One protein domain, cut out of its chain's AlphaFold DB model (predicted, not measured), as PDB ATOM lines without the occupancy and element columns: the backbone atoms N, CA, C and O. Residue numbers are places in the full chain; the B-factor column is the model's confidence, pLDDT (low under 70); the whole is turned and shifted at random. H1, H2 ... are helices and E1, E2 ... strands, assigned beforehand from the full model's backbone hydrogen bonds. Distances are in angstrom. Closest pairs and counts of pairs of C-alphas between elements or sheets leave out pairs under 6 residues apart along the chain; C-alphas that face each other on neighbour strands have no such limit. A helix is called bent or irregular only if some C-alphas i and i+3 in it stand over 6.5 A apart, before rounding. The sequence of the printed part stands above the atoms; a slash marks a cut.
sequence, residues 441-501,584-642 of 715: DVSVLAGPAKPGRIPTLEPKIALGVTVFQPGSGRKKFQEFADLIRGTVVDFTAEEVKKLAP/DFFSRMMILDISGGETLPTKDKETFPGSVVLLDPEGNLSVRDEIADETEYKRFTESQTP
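AT A GLANCE: This is residues 441 to 501 and 584 to 642 of the 715 residues of an uncharacterized protein of Thermogutta sp (UniProt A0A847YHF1). A strongly twisted sheet of three strands, E1 E2 E3, has helix H2 across one face, and a second twisted sheet, E4 E5 E6 E7, packs only partly over its other face, mainly through E5 on E1 and E2. The loop between E2 and E3 makes one end of the longest axis and the unnamed stretch 596 to 610 the other, while the short helix H1 only grazes both sheets. The printed part has 120 residues with seven named strands and two named helices, in the order E1 E2 E3 E4 H1 E5 E6 E7 H2; both sheets are antiparallel in those orders and the class is mixed. The whole is compact, with a radius of gyration of the C-alphas of 14.6 A and spans of 48 by 36 by 27 A.

IN THESE COORDINATES: E1 is residues 442 to 450, 23.9 A long, beginning at C-alpha 442 (44.128, -55.846, -39.919). E2 is residues 460 to 468, 25.9 A, and E3 residues 475 to 483, 21.8 A. E4 is residues 488 to 491 and H1 residues 493 to 499. E5 is residues 585 to 595, 23.5 A, and bends by 77 degrees at residue 588. E6 is residues 611 to 615 and E7 residues 621 to 625. H2 is residues 626 to 640, 18.8 A, ending at C-alpha 640 (49.306, -46.929, -55.180); it is irregular, with C-alphas 628 and 631 7.5 A apart.

HOW THE PARTS SIT: E1 E2 E3 is a meander, each strand the antiparallel neighbour of the one before; N 445 and O 464 are 2.8 A apart, N 465 and O 478 2.8 A. H2 is on one face of this sheet, making two layers, at a height over the sheet of 8.3 A. It runs across the strands, at 74 degrees to E1 on the local plane; its closest C-alphas to E1 are Glu 626 and Ala 446, 4.8 A. E5 E6 E7 is a second meander, with N 592 and O 613 2.8 A apart and N 614 and O 622 2.8 A. E5 pairs in a staggered way, with E4 over 585 to 590, where N 489 and O 589 are 2.8 A apart, and with E6 over 590 to 595. Between the sheets, the closest C-alphas of E1 and E5 are Val 442 and Ser 587, 5.4 A. E4 and E7 are apart. In H1 every O i to N i+4 pair is within hydrogen-bond range, in H2 9 of 11.

THE WHOLE: The two C-alphas farthest apart, of Gly 471 and Lys 603, are 48.6 A apart. Residues 502 to 583 are not printed; C-alphas 501 and 584 are 15.3 A apart across this cut. The link E5 to E6 is long, 15 residues. Mean pLDDT of the printed part is 93.4, and residue 642 is under 70.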
ATOM      1  N   ASP A 441      46.407 -57.969 -37.203       91.88
ATOM      2  CA  ASP A 441      46.882 -58.111 -38.596       91.88
ATOM      3  C   ASP A 441      46.162 -57.176 -39.553       91.88
ATOM      4  O   ASP A 441      46.741 -56.765 -40.557       91.88
ATOM      5  N   VAL A 442      44.955 -56.774 -39.175       93.50
ATOM      6  CA  VAL A 442      44.128 -55.846 -39.919       93.50
ATOM      7  C   VAL A 442      43.999 -54.536 -39.150       93.50
ATOM      8  O   VAL A 442      43.745 -54.534 -37.944       93.50
ATOM      9  N   SER A 443      44.173 -53.413 -39.844       94.56
ATOM     10  CA  SER A 443      43.862 -52.084 -39.311       94.56
ATOM     11  C   SER A 443      42.895 -51.355 -40.228       94.56
ATOM     12  O   SER A 443      42.950 -51.507 -41.445       94.56
ATOM     13  N   VAL A 444      42.039 -50.529 -39.635       96.75
ATOM     14  CA  VAL A 444      41.110 -49.655 -40.350       96.75
ATOM     15  C   VAL A 444      41.558 -48.213 -40.145       96.75
ATOM     16  O   VAL A 444      41.840 -47.817 -39.013       96.75
ATOM     17  N   LEU A 445      41.647 -47.473 -41.244       97.50
ATOM     18  CA  LEU A 445      41.976 -46.056 -41.318       97.50
ATOM     19  C   LEU A 445      40.741 -45.295 -41.805       97.50
ATOM     20  O   LEU A 445      40.106 -45.711 -42.783       97.50
ATOM     21  N   ALA A 446      40.402 -44.195 -41.139       98.00
ATOM     22  CA  ALA A 446      39.335 -43.307 -41.584       98.00
ATOM     23  C   ALA A 446      39.791 -42.490 -42.802       98.00
ATOM     24  O   ALA A 446      40.807 -41.802 -42.758       98.00
ATOM     25  N   GLY A 447      39.029 -42.580 -43.888       97.25
ATOM     26  CA  GLY A 447      39.150 -41.720 -45.059       97.25
ATOM     27  C   GLY A 447      38.038 -40.664 -45.110       97.25
ATOM     28  O   GLY A 447      37.288 -40.492 -44.143       97.25
ATOM     29  N   PRO A 448      37.888 -39.970 -46.251       96.88
ATOM     30  CA  PRO A 448      36.921 -38.891 -46.394       96.88
ATOM     31  C   PRO A 448      35.476 -39.369 -46.225       96.88
ATOM     32  O   PRO A 448      35.038 -40.364 -46.819       96.88
ATOM     33  N   ALA A 449      34.701 -38.607 -45.454       96.94
ATOM     34  CA  ALA A 449      33.262 -38.796 -45.320       96.94
ATOM     35  C   ALA A 449      32.483 -37.971 -46.358       96.94
ATOM     36  O   ALA A 449      32.850 -36.853 -46.720       96.94
ATOM     37  N   LYS A 450      31.365 -38.517 -46.839       96.38
ATOM     38  CA  LYS A 450      30.394 -37.840 -47.702       96.38
ATOM     39  C   LYS A 450      29.090 -37.665 -46.926       96.38
ATOM     40  O   LYS A 450      28.515 -38.659 -46.467       96.38
ATOM     41  N   PRO A 451      28.563 -36.436 -46.837       93.81
ATOM     42  CA  PRO A 451      27.323 -36.196 -46.135       93.81
ATOM     43  C   PRO A 451      26.176 -36.797 -46.946       93.81
ATOM     44  O   PRO A 451      26.213 -36.863 -48.185       93.81
ATOM     45  N   GLY A 452      25.117 -37.203 -46.252       89.44
ATOM     46  CA  GLY A 452      23.868 -37.546 -46.912       89.44
ATOM     47  C   GLY A 452      23.400 -36.374 -47.777       89.44
ATOM     48  O   GLY A 452      23.250 -35.257 -47.292       89.44
ATOM     49  N   ARG A 453      23.147 -36.603 -49.076       88.44
ATOM     50  CA  ARG A 453      22.662 -35.539 -49.991       88.44
ATOM     51  C   ARG A 453      21.366 -34.880 -49.510       88.44
ATOM     52  O   ARG A 453      21.034 -33.775 -49.924       88.44
ATOM     53  N   ILE A 454      20.609 -35.607 -48.699       90.88
ATOM     54  CA  ILE A 454      19.364 -35.197 -48.063       90.88
ATOM     55  C   ILE A 454      19.538 -35.553 -46.580       90.88
ATOM     56  O   ILE A 454      20.133 -36.596 -46.319       90.88
ATOM     57  N   PRO A 455      18.992 -34.782 -45.619       85.12
ATOM     58  CA  PRO A 455      19.076 -35.111 -44.190       85.12
ATOM     59  C   PRO A 455      18.581 -36.517 -43.809       85.12
ATOM     60  O   PRO A 455      18.853 -36.995 -42.717       85.12
ATOM     61  N   THR A 456      17.820 -37.172 -44.692       89.38
ATOM     62  CA  THR A 456      17.317 -38.542 -44.522       89.38
ATOM     63  C   THR A 456      18.224 -39.613 -45.124       89.38
ATOM     64  O   THR A 456      17.981 -40.793 -44.898       89.38
ATOM     65  N   LEU A 457      19.192 -39.236 -45.964       91.94
ATOM     66  CA  LEU A 457      20.150 -40.175 -46.535       91.94
ATOM     67  C   LEU A 457      21.276 -40.377 -45.523       91.94
ATOM     68  O   LEU A 457      21.804 -39.403 -44.991       91.94
ATOM     69  N   GLU A 458      21.649 -41.625 -45.278       93.88
ATOM     70  CA  GLU A 458      22.726 -41.930 -44.343       93.88
ATOM     71  C   GLU A 458      24.069 -41.364 -44.840       93.88
ATOM     72  O   GLU A 458      24.333 -41.386 -46.054       93.88
ATOM     73  N   PRO A 459      24.906 -40.834 -43.928       95.94
ATOM     74  CA  PRO A 459      26.269 -40.452 -44.258       95.94
ATOM     75  C   PRO A 459      27.051 -41.677 -44.728       95.94
ATOM     76  O   PRO A 459      26.788 -42.811 -44.319       95.94
ATOM     77  N   LYS A 460      28.018 -41.429 -45.605       97.12
ATOM     78  CA  LYS A 460      28.900 -42.454 -46.152       97.12
ATOM     79  C   LYS A 460      30.340 -42.125 -45.816       97.12
ATOM     80  O   LYS A 460      30.689 -40.951 -45.791       97.12
ATOM     81  N   ILE A 461      31.188 -43.124 -45.628       97.75
ATOM     82  CA  ILE A 461      32.617 -42.914 -45.379       97.75
ATOM     83  C   ILE A 461      33.465 -43.826 -46.265       97.75
ATOM     84  O   ILE A 461      33.042 -44.930 -46.614       97.75
ATOM     85  N   ALA A 462      34.638 -43.344 -46.673       97.69
ATOM     86  CA  ALA A 462      35.687 -44.192 -47.220       97.69
ATOM     87  C   ALA A 462      36.538 -44.751 -46.074       97.69
ATOM     88  O   ALA A 462      36.964 -43.994 -45.205       97.69
ATOM     89  N   LEU A 463      36.781 -46.060 -46.057       97.56
ATOM     90  CA  LEU A 463      37.698 -46.683 -45.101       97.56
ATOM     91  C   LEU A 463      38.859 -47.331 -45.838       97.56
ATOM     92  O   LEU A 463      38.663 -48.075 -46.800       97.56
ATOM     93  N   GLY A 464      40.064 -47.079 -45.348       97.31
ATOM     94  CA  GLY A 464      41.267 -47.761 -45.785       97.31
ATOM     95  C   GLY A 464      41.544 -48.951 -44.879       97.31
ATOM     96  O   GLY A 464      41.762 -48.770 -43.684       97.31
ATOM     97  N   VAL A 465      41.549 -50.168 -45.413       96.94
ATOM     98  CA  VAL A 465      41.871 -51.372 -44.635       96.94
ATOM     99  C   VAL A 465      43.281 -51.818 -44.991       96.94
ATOM    100  O   VAL A 465      43.572 -52.099 -46.155       96.94
ATOM    101  N   THR A 466      44.162 -51.888 -43.993       95.56
ATOM    102  CA  THR A 466      45.496 -52.478 -44.160       95.56
ATOM    103  C   THR A 466      45.522 -53.896 -43.614       95.56
ATOM    104  O   THR A 466      44.979 -54.147 -42.541       95.56
ATOM    105  N   VAL A 467      46.171 -54.812 -44.330       95.00
ATOM    106  CA  VAL A 467      46.413 -56.198 -43.912       95.00
ATOM    107  C   VAL A 467      47.914 -56.449 -43.924       95.00
ATOM    108  O   VAL A 467      48.581 -56.267 -44.945       95.00
ATOM    109  N   PHE A 468      48.467 -56.855 -42.787       92.75
ATOM    110  CA  PHE A 468      49.858 -57.277 -42.681       92.75
ATOM    111  C   PHE A 468      50.027 -58.686 -43.259       92.75
ATOM    112  O   PHE A 468      49.345 -59.613 -42.837       92.75
ATOM    113  N   GLN A 469      50.959 -58.854 -44.198       90.19
ATOM    114  CA  GLN A 469      51.311 -60.147 -44.782       90.19
ATOM    115  C   GLN A 469      52.582 -60.698 -44.116       90.19
ATOM    116  O   GLN A 469      53.677 -60.205 -44.398       90.19
ATOM    117  N   PRO A 470      52.503 -61.758 -43.291       84.88
ATOM    118  CA  PRO A 470      53.688 -62.339 -42.660       84.88
ATOM    119  C   PRO A 470      54.690 -62.909 -43.673       84.88
ATOM    120  O   PRO A 470      55.893 -62.864 -43.444       84.88
ATOM    121  N   GLY A 471      54.214 -63.409 -44.819       85.19
ATOM    122  CA  GLY A 471      55.075 -63.984 -45.858       85.19
ATOM    123  C   GLY A 471      56.003 -62.969 -46.531       85.19
ATOM    124  O   GLY A 471      57.123 -63.327 -46.863       85.19
ATOM    125  N   SER A 472      55.561 -61.712 -46.683       84.62
ATOM    126  CA  SER A 472      56.315 -60.641 -47.360       84.62
ATOM    127  C   SER A 472      56.836 -59.559 -46.405       84.62
ATOM    128  O   SER A 472      57.719 -58.776 -46.758       84.62
ATOM    129  N   GLY A 473      56.257 -59.465 -45.203       84.06
ATOM    130  CA  GLY A 473      56.468 -58.363 -44.264       84.06
ATOM    131  C   GLY A 473      55.934 -57.019 -44.714       84.06
ATOM    132  O   GLY A 473      56.268 -56.001 -44.109       84.06
ATOM    133  N   ARG A 474      55.087 -57.008 -45.742       86.88
ATOM    134  CA  ARG A 474      54.451 -55.799 -46.257       86.88
ATOM    135  C   ARG A 474      53.035 -55.671 -45.711       86.88
ATOM    136  O   ARG A 474      52.379 -56.657 -45.382       86.88
ATOM    137  N   LYS A 475      52.558 -54.431 -45.618       90.94
ATOM    138  CA  LYS A 475      51.134 -54.140 -45.442       90.94
ATOM    139  C   LYS A 475      50.518 -53.958 -46.828       90.94
ATOM    140  O   LYS A 475      51.027 -53.152 -47.604       90.94
ATOM    141  N   LYS A 476      49.437 -54.673 -47.124       93.25
ATOM    142  CA  LYS A 476      48.592 -54.414 -48.294       93.25
ATOM    143  C   LYS A 476      47.466 -53.483 -47.872       93.25
ATOM    144  O   LYS A 476      46.882 -53.690 -46.816       93.25
ATOM    145  N   PHE A 477      47.183 -52.465 -48.671       95.12
ATOM    146  CA  PHE A 477      46.120 -51.498 -48.414       95.12
ATOM    147  C   PHE A 477      45.029 -51.633 -49.470       95.12
ATOM    148  O   PHE A 477      45.337 -51.785 -50.652       95.12
ATOM    149  N   GLN A 478      43.772 -51.558 -49.044       96.19
ATOM    150  CA  GLN A 478      42.620 -51.464 -49.929       96.19
ATOM    151  C   GLN A 478      41.653 -50.413 -49.388       96.19
ATOM    152  O   GLN A 478      41.248 -50.468 -48.228       96.19
ATOM    153  N   GLU A 479      41.275 -49.468 -50.243       96.31
ATOM    154  CA  GLU A 479      40.241 -48.485 -49.939       96.31
ATOM    155  C   GLU A 479      38.862 -49.032 -50.318       96.31
ATOM    156  O   GLU A 479      38.670 -49.582 -51.408       96.31
ATOM    157  N   PHE A 480      37.900 -48.847 -49.418       96.25
ATOM    158  CA  PHE A 480      36.492 -49.162 -49.613       96.25
ATOM    159  C   PHE A 480      35.677 -47.883 -49.458       96.25
ATOM    160  O   PHE A 480      35.514 -47.354 -48.357       96.25
ATOM    161  N   ALA A 481      35.177 -47.372 -50.577       96.12
ATOM    162  CA  ALA A 481      34.382 -46.157 -50.604       96.12
ATOM    163  C   ALA A 481      32.910 -46.420 -50.259       96.12
ATOM    164  O   ALA A 481      32.380 -47.514 -50.451       96.12
ATOM    165  N   ASP A 482      32.224 -45.353 -49.853       95.81
ATOM    166  CA  ASP A 482      30.766 -45.299 -49.741       95.81
ATOM    167  C   ASP A 482      30.142 -46.274 -48.717       95.81
ATOM    168  O   ASP A 482      28.979 -46.666 -48.868       95.81
ATOM    169  N   LEU A 483      30.884 -46.622 -47.660       96.88
ATOM    170  CA  LEU A 483      30.407 -47.474 -46.569       96.88
ATOM    171  C   LEU A 483      29.416 -46.725 -45.673       96.88
ATOM    172  O   LEU A 483      29.568 -45.528 -45.436       96.88
ATOM    173  N   ILE A 484      28.402 -47.436 -45.180       97.56
ATOM    174  CA  ILE A 484      27.316 -46.898 -44.348       97.56
ATOM    175  C   ILE A 484      27.341 -47.509 -42.945       97.56
ATOM    176  O   ILE A 484      28.062 -48.473 -42.671       97.56
ATOM    177  N   ARG A 485      26.524 -46.956 -42.047       97.50
ATOM    178  CA  ARG A 485      26.307 -47.513 -40.712       97.50
ATOM    179  C   ARG A 485      25.791 -48.955 -40.796       97.50
ATOM    180  O   ARG A 485      24.976 -49.289 -41.649       97.50
ATOM    181  N   GLY A 486      26.240 -49.803 -39.878       97.75
ATOM    182  CA  GLY A 486      25.867 -51.213 -39.788       97.75
ATOM    183  C   GLY A 486      26.670 -52.132 -40.709       97.75
ATOM    184  O   GLY A 486      26.565 -53.350 -40.573       97.75
ATOM    185  N   THR A 487      27.495 -51.586 -41.608       97.81
ATOM    186  CA  THR A 487      28.406 -52.391 -42.424       97.81
ATOM    187  C   THR A 487      29.478 -53.033 -41.546       97.81
ATOM    188  O   THR A 487      30.142 -52.352 -40.762       97.81
ATOM    189  N   VAL A 488      29.658 -54.345 -41.704       97.75
ATOM    190  CA  VAL A 488      30.825 -55.072 -41.193       97.75
ATOM    191  C   VAL A 488      31.933 -54.952 -42.235       97.75
ATOM    192  O   VAL A 488      31.711 -55.239 -43.410       97.75
ATOM    193  N   VAL A 489      33.102 -54.479 -41.817       96.62
ATOM    194  CA  VAL A 489      34.255 -54.183 -42.679       96.62
ATOM    195  C   VAL A 489      35.045 -55.478 -42.911       96.62
ATOM    196  O   VAL A 489      36.174 -55.642 -42.444       96.62
ATOM    197  N   ASP A 490      34.395 -56.412 -43.599       96.50
ATOM    198  CA  ASP A 490      34.911 -57.723 -43.979       96.50
ATOM    199  C   ASP A 490      34.713 -57.910 -45.479       96.50
ATOM    200  O   ASP A 490      33.579 -57.975 -45.951       96.50
ATOM    201  N   PHE A 491      35.815 -57.984 -46.223       95.38
ATOM    202  CA  PHE A 491      35.777 -58.139 -47.673       95.38
ATOM    203  C   PHE A 491      36.661 -59.304 -48.094       95.38
ATOM    204  O   PHE A 491      37.870 -59.304 -47.849       95.38
ATOM    205  N   THR A 492      36.058 -60.294 -48.740       95.62
ATOM    206  CA  THR A 492      36.793 -61.399 -49.371       95.62
ATOM    207  C   THR A 492      37.639 -60.887 -50.534       95.62
ATOM    208  O   THR A 492      37.318 -59.862 -51.144       95.62
ATOM    209  N   ALA A 493      38.690 -61.613 -50.910       93.25
ATOM    210  CA  ALA A 493      39.500 -61.249 -52.069       93.25
ATOM    211  C   ALA A 493      38.673 -61.121 -53.368       93.25
ATOM    212  O   ALA A 493      38.940 -60.253 -54.203       93.25
ATOM    213  N   GLU A 494      37.627 -61.939 -53.526       93.94
ATOM    214  CA  GLU A 494      36.694 -61.868 -54.656       93.94
ATOM    215  C   GLU A 494      35.852 -60.583 -54.639       93.94
ATOM    216  O   GLU A 494      35.671 -59.934 -55.673       93.94
ATOM    217  N   GLU A 495      35.359 -60.178 -53.467       93.69
ATOM    218  CA  GLU A 495      34.634 -58.915 -53.303       93.69
ATOM    219  C   GLU A 495      35.543 -57.715 -53.536       93.69
ATOM    220  O   GLU A 495      35.122 -56.767 -54.195       93.69
ATOM    221  N   VAL A 496      36.796 -57.772 -53.075       92.88
ATOM    222  CA  VAL A 496      37.802 -56.740 -53.354       92.88
ATOM    223  C   VAL A 496      38.011 -56.592 -54.857       92.88
ATOM    224  O   VAL A 496      37.907 -55.481 -55.371       92.88
ATOM    225  N   LYS A 497      38.195 -57.700 -55.587       91.31
ATOM    226  CA  LYS A 497      38.287 -57.681 -57.057       91.31
ATOM    227  C   LYS A 497      37.030 -57.125 -57.728       91.31
ATOM    228  O   LYS A 497      37.123 -56.519 -58.789       91.31
ATOM    229  N   LYS A 498      35.848 -57.340 -57.149       92.19
ATOM    230  CA  LYS A 498      34.580 -56.830 -57.692       92.19
ATOM    231  C   LYS A 498      34.375 -55.338 -57.413       92.19
ATOM    232  O   LYS A 498      33.789 -54.644 -58.241       92.19
ATOM    233  N   LEU A 499      34.801 -54.863 -56.244       87.81
ATOM    234  CA  LEU A 499      34.658 -53.472 -55.798       87.81
ATOM    235  C   LEU A 499      35.734 -52.564 -56.395       87.81
ATOM    236  O   LEU A 499      35.454 -51.415 -56.733       87.81
ATOM    237  N   ALA A 500      36.935 -53.101 -56.565       85.00
ATOM    238  CA  ALA A 500      38.049 -52.482 -57.254       85.00
ATOM    239  C   ALA A 500      38.442 -53.392 -58.425       85.00
ATOM    240  O   ALA A 500      39.471 -54.070 -58.340       85.00
ATOM    241  N   PRO A 501      37.623 -53.456 -59.503       74.69
ATOM    242  CA  PRO A 501      38.052 -54.153 -60.705       74.69
ATOM    243  C   PRO A 501      39.419 -53.589 -61.081       74.69
ATOM    244  O   PRO A 501      39.587 -52.362 -61.008       74.69
ATOM    245  N   ASP A 584      42.182 -61.803 -48.189       93.50
ATOM    246  CA  ASP A 584      40.961 -61.358 -47.543       93.50
ATOM    247  C   ASP A 584      41.255 -60.193 -46.585       93.50
ATOM    248  O   ASP A 584      42.263 -60.174 -45.872       93.50
ATOM    249  N   PHE A 585      40.350 -59.219 -46.547       94.56
ATOM    250  CA  PHE A 585      40.411 -58.030 -45.703       94.56
ATOM    251  C   PHE A 585      39.351 -58.142 -44.605       94.56
ATOM    252  O   PHE A 585      38.325 -57.464 -44.642       94.56
ATOM    253  N   PHE A 586      39.589 -59.032 -43.637       94.50
ATOM    254  CA  PHE A 586      38.671 -59.278 -42.522       94.50
ATOM    255  C   PHE A 586      39.076 -58.510 -41.265       94.50
ATOM    256  O   PHE A 586      39.874 -58.994 -40.460       94.50
ATOM    257  N   SER A 587      38.529 -57.309 -41.079       94.81
ATOM    258  CA  SER A 587      38.739 -56.559 -39.830       94.81
ATOM    259  C   SER A 587      37.808 -57.019 -38.707       94.81
ATOM    260  O   SER A 587      38.105 -56.805 -37.532       94.81
ATOM    261  N   ARG A 588      36.673 -57.625 -39.076       95.00
ATOM    262  CA  ARG A 588      35.518 -57.965 -38.241       95.00
ATOM    263  C   ARG A 588      34.954 -56.782 -37.449       95.00
ATOM    264  O   ARG A 588      34.224 -56.976 -36.479       95.00
ATOM    265  N   MET A 589      35.289 -55.557 -37.849       96.69
ATOM    266  CA  MET A 589      34.796 -54.338 -37.219       96.69
ATOM    267  C   MET A 589      33.464 -53.927 -37.840       96.69
ATOM    268  O   MET A 589      33.302 -53.959 -39.059       96.69
ATOM    269  N   MET A 590      32.512 -53.504 -37.013       98.06
ATOM    270  CA  MET A 590      31.231 -52.962 -37.466       98.06
ATOM    271  C   MET A 590      31.212 -51.441 -37.335       98.06
ATOM    272  O   MET A 590      31.547 -50.901 -36.282       98.06
ATOM    273  N   ILE A 591      30.753 -50.752 -38.377       98.31
ATOM    274  CA  ILE A 591      30.536 -49.304 -38.341       98.31
ATOM    275  C   ILE A 591      29.282 -49.005 -37.515       98.31
ATOM    276  O   ILE A 591      28.165 -49.296 -37.946       98.31
ATOM    277  N   LEU A 592      29.441 -48.400 -36.340       98.12
ATOM    278  CA  LEU A 592      28.317 -48.009 -35.485       98.12
ATOM    279  C   LEU A 592      27.809 -46.605 -35.773       98.12
ATOM    280  O   LEU A 592      26.604 -46.362 -35.704       98.12
ATOM    281  N   ASP A 593      28.716 -45.681 -36.074       98.06
ATOM    282  CA  ASP A 593      28.357 -44.308 -36.385       98.06
ATOM    283  C   ASP A 593      29.377 -43.652 -37.313       98.06
ATOM    284  O   ASP A 593      30.542 -44.045 -37.343       98.06
ATOM    285  N   ILE A 594      28.912 -42.666 -38.076       97.81
ATOM    286  CA  ILE A 594      29.707 -41.867 -39.006       97.81
ATOM    287  C   ILE A 594      29.313 -40.408 -38.796       97.81
ATOM    288  O   ILE A 594      28.129 -40.066 -38.808       97.81
ATOM    289  N   SER A 595      30.310 -39.543 -38.669       96.50
ATOM    290  CA  SER A 595      30.147 -38.092 -38.655       96.50
ATOM    291  C   SER A 595      31.142 -37.433 -39.615       96.50
ATOM    292  O   SER A 595      32.102 -38.068 -40.050       96.50
ATOM    293  N   GLY A 596      30.889 -36.177 -39.986       95.44
ATOM    294  CA  GLY A 596      31.722 -35.435 -40.933       95.44
ATOM    295  C   GLY A 596      31.245 -35.498 -42.387       95.44
ATOM    296  O   GLY A 596      30.148 -35.966 -42.703       95.44
ATOM    297  N   GLY A 597      32.053 -34.943 -43.289       93.12
ATOM    298  CA  GLY A 597      31.764 -34.785 -44.719       93.12
ATOM    299  C   GLY A 597      30.892 -33.575 -45.065       93.12
ATOM    300  O   GLY A 597      30.835 -33.143 -46.215       93.12
ATOM    301  N   GLU A 598      30.210 -32.992 -44.086       94.44
ATOM    302  CA  GLU A 598      29.374 -31.808 -44.267       94.44
ATOM    303  C   GLU A 598      30.191 -30.648 -44.845       94.44
ATOM    304  O   GLU A 598      31.290 -30.352 -44.381       94.44
ATOM    305  N   THR A 599      29.669 -29.976 -45.873       92.75
ATOM    306  CA  THR A 599      30.358 -28.826 -46.465       92.75
ATOM    307  C   THR A 599      30.343 -27.661 -45.481       92.75
ATOM    308  O   THR A 599      29.276 -27.179 -45.092       92.75
ATOM    309  N   LEU A 600      31.527 -27.189 -45.102       92.88
ATOM    310  CA  LEU A 600      31.698 -25.980 -44.316       92.88
ATOM    311  C   LEU A 600      31.118 -24.781 -45.084       92.88
ATOM    312  O   LEU A 600      31.207 -24.724 -46.313       92.88
ATOM    313  N   PRO A 601      30.559 -23.772 -44.393       93.12
ATOM    314  CA  PRO A 601      30.083 -22.538 -45.016       93.12
ATOM    315  C   PRO A 601      31.245 -21.625 -45.472       93.12
ATOM    316  O   PRO A 601      31.163 -20.400 -45.363       93.12
ATOM    317  N   THR A 602      32.345 -22.205 -45.958       92.69
ATOM    318  CA  THR A 602      33.511 -21.519 -46.520       92.69
ATOM    319  C   THR A 602      33.416 -21.484 -48.047       92.69
ATOM    320  O   THR A 602      32.705 -22.270 -48.679       92.69
ATOM    321  N   LYS A 603      34.100 -20.523 -48.678       91.38
ATOM    322  CA  LYS A 603      34.076 -20.373 -50.146       91.38
ATOM    323  C   LYS A 603      34.707 -21.565 -50.863       91.38
ATOM    324  O   LYS A 603      34.296 -21.878 -51.979       91.38
ATOM    325  N   ASP A 604      35.649 -22.221 -50.198       89.62
ATOM    326  CA  ASP A 604      36.486 -23.268 -50.772       89.62
ATOM    327  C   ASP A 604      35.808 -24.646 -50.758       89.62
ATOM    328  O   ASP A 604      36.348 -25.607 -51.295       89.62
ATOM    329  N   LYS A 605      34.566 -24.730 -50.240       87.12
ATOM    330  CA  LYS A 605      33.780 -25.970 -50.115       87.12
ATOM    331  C   LYS A 605      34.533 -27.078 -49.376       87.12
ATOM    332  O   LYS A 605      34.362 -28.255 -49.691       87.12
ATOM    333  N   GLU A 606      35.342 -26.694 -48.397       91.75
ATOM    334  CA  GLU A 606      35.984 -27.644 -47.498       91.75
ATOM    335  C   GLU A 606      34.910 -28.466 -46.783       91.75
ATOM    336  O   GLU A 606      33.830 -27.964 -46.457       91.75
ATOM    337  N   THR A 607      35.178 -29.746 -46.581       94.38
ATOM    338  CA  THR A 607      34.288 -30.646 -45.851       94.38
ATOM    339  C   THR A 607      34.802 -30.824 -44.432       94.38
ATOM    340  O   THR A 607      36.011 -30.873 -44.218       94.38
ATOM    341  N   PHE A 608      33.898 -30.933 -43.458       95.81
ATOM    342  CA  PHE A 608      34.279 -31.385 -42.124       95.81
ATOM    343  C   PHE A 608      34.979 -32.749 -42.231       95.81
ATOM    344  O   PHE A 608      34.494 -33.600 -42.983       95.81
ATOM    345  N   PRO A 609      36.076 -32.968 -41.491       96.75
ATOM    346  CA  PRO A 609      36.780 -34.243 -41.503       96.75
ATOM    347  C   PRO A 609      35.845 -35.373 -41.068       96.75
ATOM    348  O   PRO A 609      35.007 -35.194 -40.178       96.75
ATOM    349  N   GLY A 610      35.976 -36.527 -41.713       97.06
ATOM    350  CA  GLY A 610      35.268 -37.745 -41.360       97.06
ATOM    351  C   GLY A 610      35.707 -38.283 -40.000       97.06
ATOM    352  O   GLY A 610      36.886 -38.253 -39.656       97.06
ATOM    353  N   SER A 611      34.757 -38.809 -39.236       97.94
ATOM    354  CA  SER A 611      35.023 -39.592 -38.030       97.94
ATOM    355  C   SER A 611      34.079 -40.787 -37.983       97.94
ATOM    356  O   SER A 611      32.891 -40.667 -38.303       97.94
ATOM    357  N   VAL A 612      34.604 -41.952 -37.614       98.19
ATOM    358  CA  VAL A 612      33.864 -43.215 -37.580       98.19
ATOM    359  C   VAL A 612      34.028 -43.906 -36.235       98.19
ATOM    360  O   VAL A 612      35.130 -44.012 -35.697       98.19
ATOM    361  N   VAL A 613      32.915 -44.413 -35.709       98.31
ATOM    362  CA  VAL A 613      32.895 -45.273 -34.524       98.31
ATOM    363  C   VAL A 613      32.812 -46.723 -34.984       98.31
ATOM    364  O   VAL A 613      31.854 -47.114 -35.655       98.31
ATOM    365  N   LEU A 614      33.806 -47.518 -34.608       97.88
ATOM    366  CA  LEU A 614      33.937 -48.931 -34.938       97.88
ATOM    367  C   LEU A 614      33.752 -49.781 -33.676       97.88
ATOM    368  O   LEU A 614      34.341 -49.482 -32.636       97.88
ATOM    369  N   LEU A 615      32.964 -50.847 -33.782       97.50
ATOM    370  CA  LEU A 615      32.850 -51.905 -32.778       97.50
ATOM    371  C   LEU A 615      33.696 -53.095 -33.218       97.50
ATOM    372  O   LEU A 615      33.449 -53.641 -34.294       97.50
ATOM    373  N   ASP A 616      34.677 -53.482 -32.412       94.94
ATOM    374  CA  ASP A 616      35.471 -54.686 -32.665       94.94
ATOM    375  C   ASP A 616      34.737 -55.970 -32.201       94.94
ATOM    376  O   ASP A 616      33.708 -55.890 -31.516       94.94
ATOM    377  N   PRO A 617      35.211 -57.172 -32.588       90.38
ATOM    378  CA  PRO A 617      34.583 -58.446 -32.210       90.38
ATOM    379  C   PRO A 617      34.538 -58.703 -30.705       90.38
ATOM    380  O   PRO A 617      33.684 -59.455 -30.230       90.38
ATOM    381  N   GLU A 618      35.461 -58.101 -29.963       86.56
ATOM    382  CA  GLU A 618      35.553 -58.196 -28.511       86.56
ATOM    383  C   GLU A 618      34.575 -57.241 -27.803       86.56
ATOM    384  O   GLU A 618      34.429 -57.297 -26.580       86.56
ATOM    385  N   GLY A 619      33.864 -56.400 -28.558       92.69
ATOM    386  CA  GLY A 619      32.876 -55.460 -28.044       92.69
ATOM    387  C   GLY A 619      33.457 -54.109 -27.623       92.69
ATOM    388  O   GLY A 619      32.740 -53.304 -27.024       92.69
ATOM    389  N   ASN A 620      34.727 -53.834 -27.925       91.94
ATOM    390  CA  ASN A 620      35.333 -52.534 -27.669       91.94
ATOM    391  C   ASN A 620      34.948 -51.537 -28.761       91.94
ATOM    392  O   ASN A 620      34.872 -51.851 -29.951       91.94
ATOM    393  N   LEU A 621      34.758 -50.293 -28.335       96.50
ATOM    394  CA  LEU A 621      34.514 -49.167 -29.220       96.50
ATOM    395  C   LEU A 621      35.828 -48.456 -29.516       96.50
ATOM    396  O   LEU A 621      36.579 -48.116 -28.601       96.50
ATOM    397  N   SER A 622      36.081 -48.187 -30.791       95.81
ATOM    398  CA  SER A 622      37.191 -47.347 -31.232       95.81
ATOM    399  C   SER A 622      36.677 -46.234 -32.136       95.81
ATOM    400  O   SER A 622      35.759 -46.440 -32.926       95.81
ATOM    401  N   VAL A 623      37.246 -45.040 -31.989       97.75
ATOM    402  CA  VAL A 623      36.950 -43.889 -32.846       97.75
ATOM    403  C   VAL A 623      38.151 -43.667 -33.754       97.75
ATOM    404  O   VAL A 623      39.290 -43.703 -33.283       97.75
ATOM    405  N   ARG A 624      37.899 -43.493 -35.050       97.88
ATOM    406  CA  ARG A 624      38.912 -43.154 -36.051       97.88
ATOM    407  C   ARG A 624      38.541 -41.845 -36.715       97.88
ATOM    408  O   ARG A 624      37.419 -41.703 -37.191       97.88
ATOM    409  N   ASP A 625      39.497 -40.930 -36.757       98.12
ATOM    410  CA  ASP A 625      39.332 -39.598 -37.320       98.12
ATOM    411  C   ASP A 625      40.198 -39.460 -38.571       98.12
ATOM    412  O   ASP A 625      41.377 -39.819 -38.553       98.12
ATOM    413  N   GLU A 626      39.630 -38.888 -39.631       97.50
ATOM    414  CA  GLU A 626      40.308 -38.655 -40.910       97.50
ATOM    415  C   GLU A 626      41.610 -37.873 -40.711       97.50
ATOM    416  O   GLU A 626      42.628 -38.240 -41.277       97.50
ATOM    417  N   ILE A 627      41.611 -36.849 -39.849       97.25
ATOM    418  CA  ILE A 627      42.802 -36.025 -39.574       97.25
ATOM    419  C   ILE A 627      43.903 -36.842 -38.888       97.25
ATOM    420  O   ILE A 627      45.080 -36.687 -39.206       97.25
ATOM    421  N   ALA A 628      43.538 -37.705 -37.936       97.06
ATOM    422  CA  ALA A 628      44.513 -38.512 -37.205       97.06
ATOM    423  C   ALA A 628      45.134 -39.593 -38.102       97.06
ATOM    424  O   ALA A 628      46.326 -39.882 -37.984       97.06
ATOM    425  N   ASP A 629      44.340 -40.151 -39.018       97.56
ATOM    426  CA  ASP A 629      44.771 -41.196 -39.943       97.56
ATOM    427  C   ASP A 629      45.315 -40.633 -41.279       97.56
ATOM    428  O   ASP A 629      45.897 -41.388 -42.060       97.56
ATOM    429  N   GLU A 630      45.201 -39.321 -41.543       95.94
ATOM    430  CA  GLU A 630      45.480 -38.676 -42.840       95.94
ATOM    431  C   GLU A 630      46.873 -39.013 -43.382       95.94
ATOM    432  O   GLU A 630      47.032 -39.342 -44.557       95.94
ATOM    433  N   THR A 631      47.892 -38.958 -42.520       95.00
ATOM    434  CA  THR A 631      49.283 -39.203 -42.927       95.00
ATOM    435  C   THR A 631      49.490 -40.654 -43.370       95.00
ATOM    436  O   THR A 631      50.121 -40.904 -44.400       95.00
ATOM    437  N   GLU A 632      48.950 -41.626 -42.625       92.94
ATOM    438  CA  GLU A 632      49.063 -43.046 -42.986       92.94
ATOM    439  C   GLU A 632      48.176 -43.367 -44.201       92.94
ATOM    440  O   GLU A 632      48.620 -44.055 -45.123       92.94
ATOM    441  N   TYR A 633      46.971 -42.798 -44.263       95.69
ATOM    442  CA  TYR A 633      46.037 -42.952 -45.378       95.69
ATOM    443  C   TYR A 633      46.622 -42.432 -46.703       95.69
ATOM    444  O   TYR A 633      46.599 -43.138 -47.718       95.69
ATOM    445  N   LYS A 634      47.214 -41.230 -46.702       94.75
ATOM    446  CA  LYS A 634      47.894 -40.656 -47.876       94.75
ATOM    447  C   LYS A 634      49.109 -41.469 -48.289       94.75
ATOM    448  O   LYS A 634      49.254 -41.771 -49.469       94.75
ATOM    449  N   ARG A 635      49.929 -41.929 -47.333       90.44
ATOM    450  CA  ARG A 635      51.085 -42.801 -47.626       90.44
ATOM    451  C   ARG A 635      50.672 -44.023 -48.453       90.44
ATOM    452  O   ARG A 635      51.396 -44.413 -49.372       90.44
ATOM    453  N   PHE A 636      49.521 -44.625 -48.159       92.88
ATOM    454  CA  PHE A 636      49.031 -45.778 -48.914       92.88
ATOM    455  C   PHE A 636      48.354 -45.416 -50.240       92.88
ATOM    456  O   PHE A 636      48.600 -46.080 -51.242       92.88
ATOM    457  N   THR A 637      47.536 -44.368 -50.276       91.69
ATOM    458  CA  THR A 637      46.825 -43.967 -51.504       91.69
ATOM    459  C   THR A 637      47.757 -43.350 -52.552       91.69
ATOM    460  O   THR A 637      47.640 -43.648 -53.743       91.69
ATOM    461  N   GLU A 638      48.745 -42.559 -52.134       90.94
ATOM    462  CA  GLU A 638      49.746 -41.975 -53.030       90.94
ATOM    463  C   GLU A 638      50.709 -43.038 -53.570       90.94
ATOM    464  O   GLU A 638      51.006 -43.032 -54.763       90.94
ATOM    465  N   SER A 639      51.140 -44.001 -52.742       81.12
ATOM    466  CA  SER A 639      52.035 -45.084 -53.192       81.12
ATOM    467  C   SER A 639      51.384 -46.060 -54.176       81.12
ATOM    468  O   SER A 639      52.092 -46.707 -54.946       81.12
ATOM    469  N   GLN A 640      50.052 -46.158 -54.182       75.25
ATOM    470  CA  GLN A 640      49.306 -46.929 -55.180       75.25
ATOM    471  C   GLN A 640      49.148 -46.209 -56.511       75.25
ATOM    472  O   GLN A 640      48.834 -46.859 -57.509       75.25
ATOM    473  N   THR A 641      49.337 -44.890 -56.554       72.75
ATOM    474  CA  THR A 641      49.347 -44.186 -57.831       72.75
ATOM    475  C   THR A 641      50.653 -44.580 -58.505       72.75
ATOM    476  O   THR A 641      51.703 -44.172 -58.008       72.75
ATOM    477  N   PRO A 642      50.640 -45.401 -59.579       62.66
ATOM    478  CA  PRO A 642      51.870 -45.726 -60.271       62.66
ATOM    479  C   PRO A 642      52.481 -44.386 -60.641       62.66
ATOM    480  O   PRO A 642      51.835 -43.589 -61.329       62.66
TER     481      PRO A 642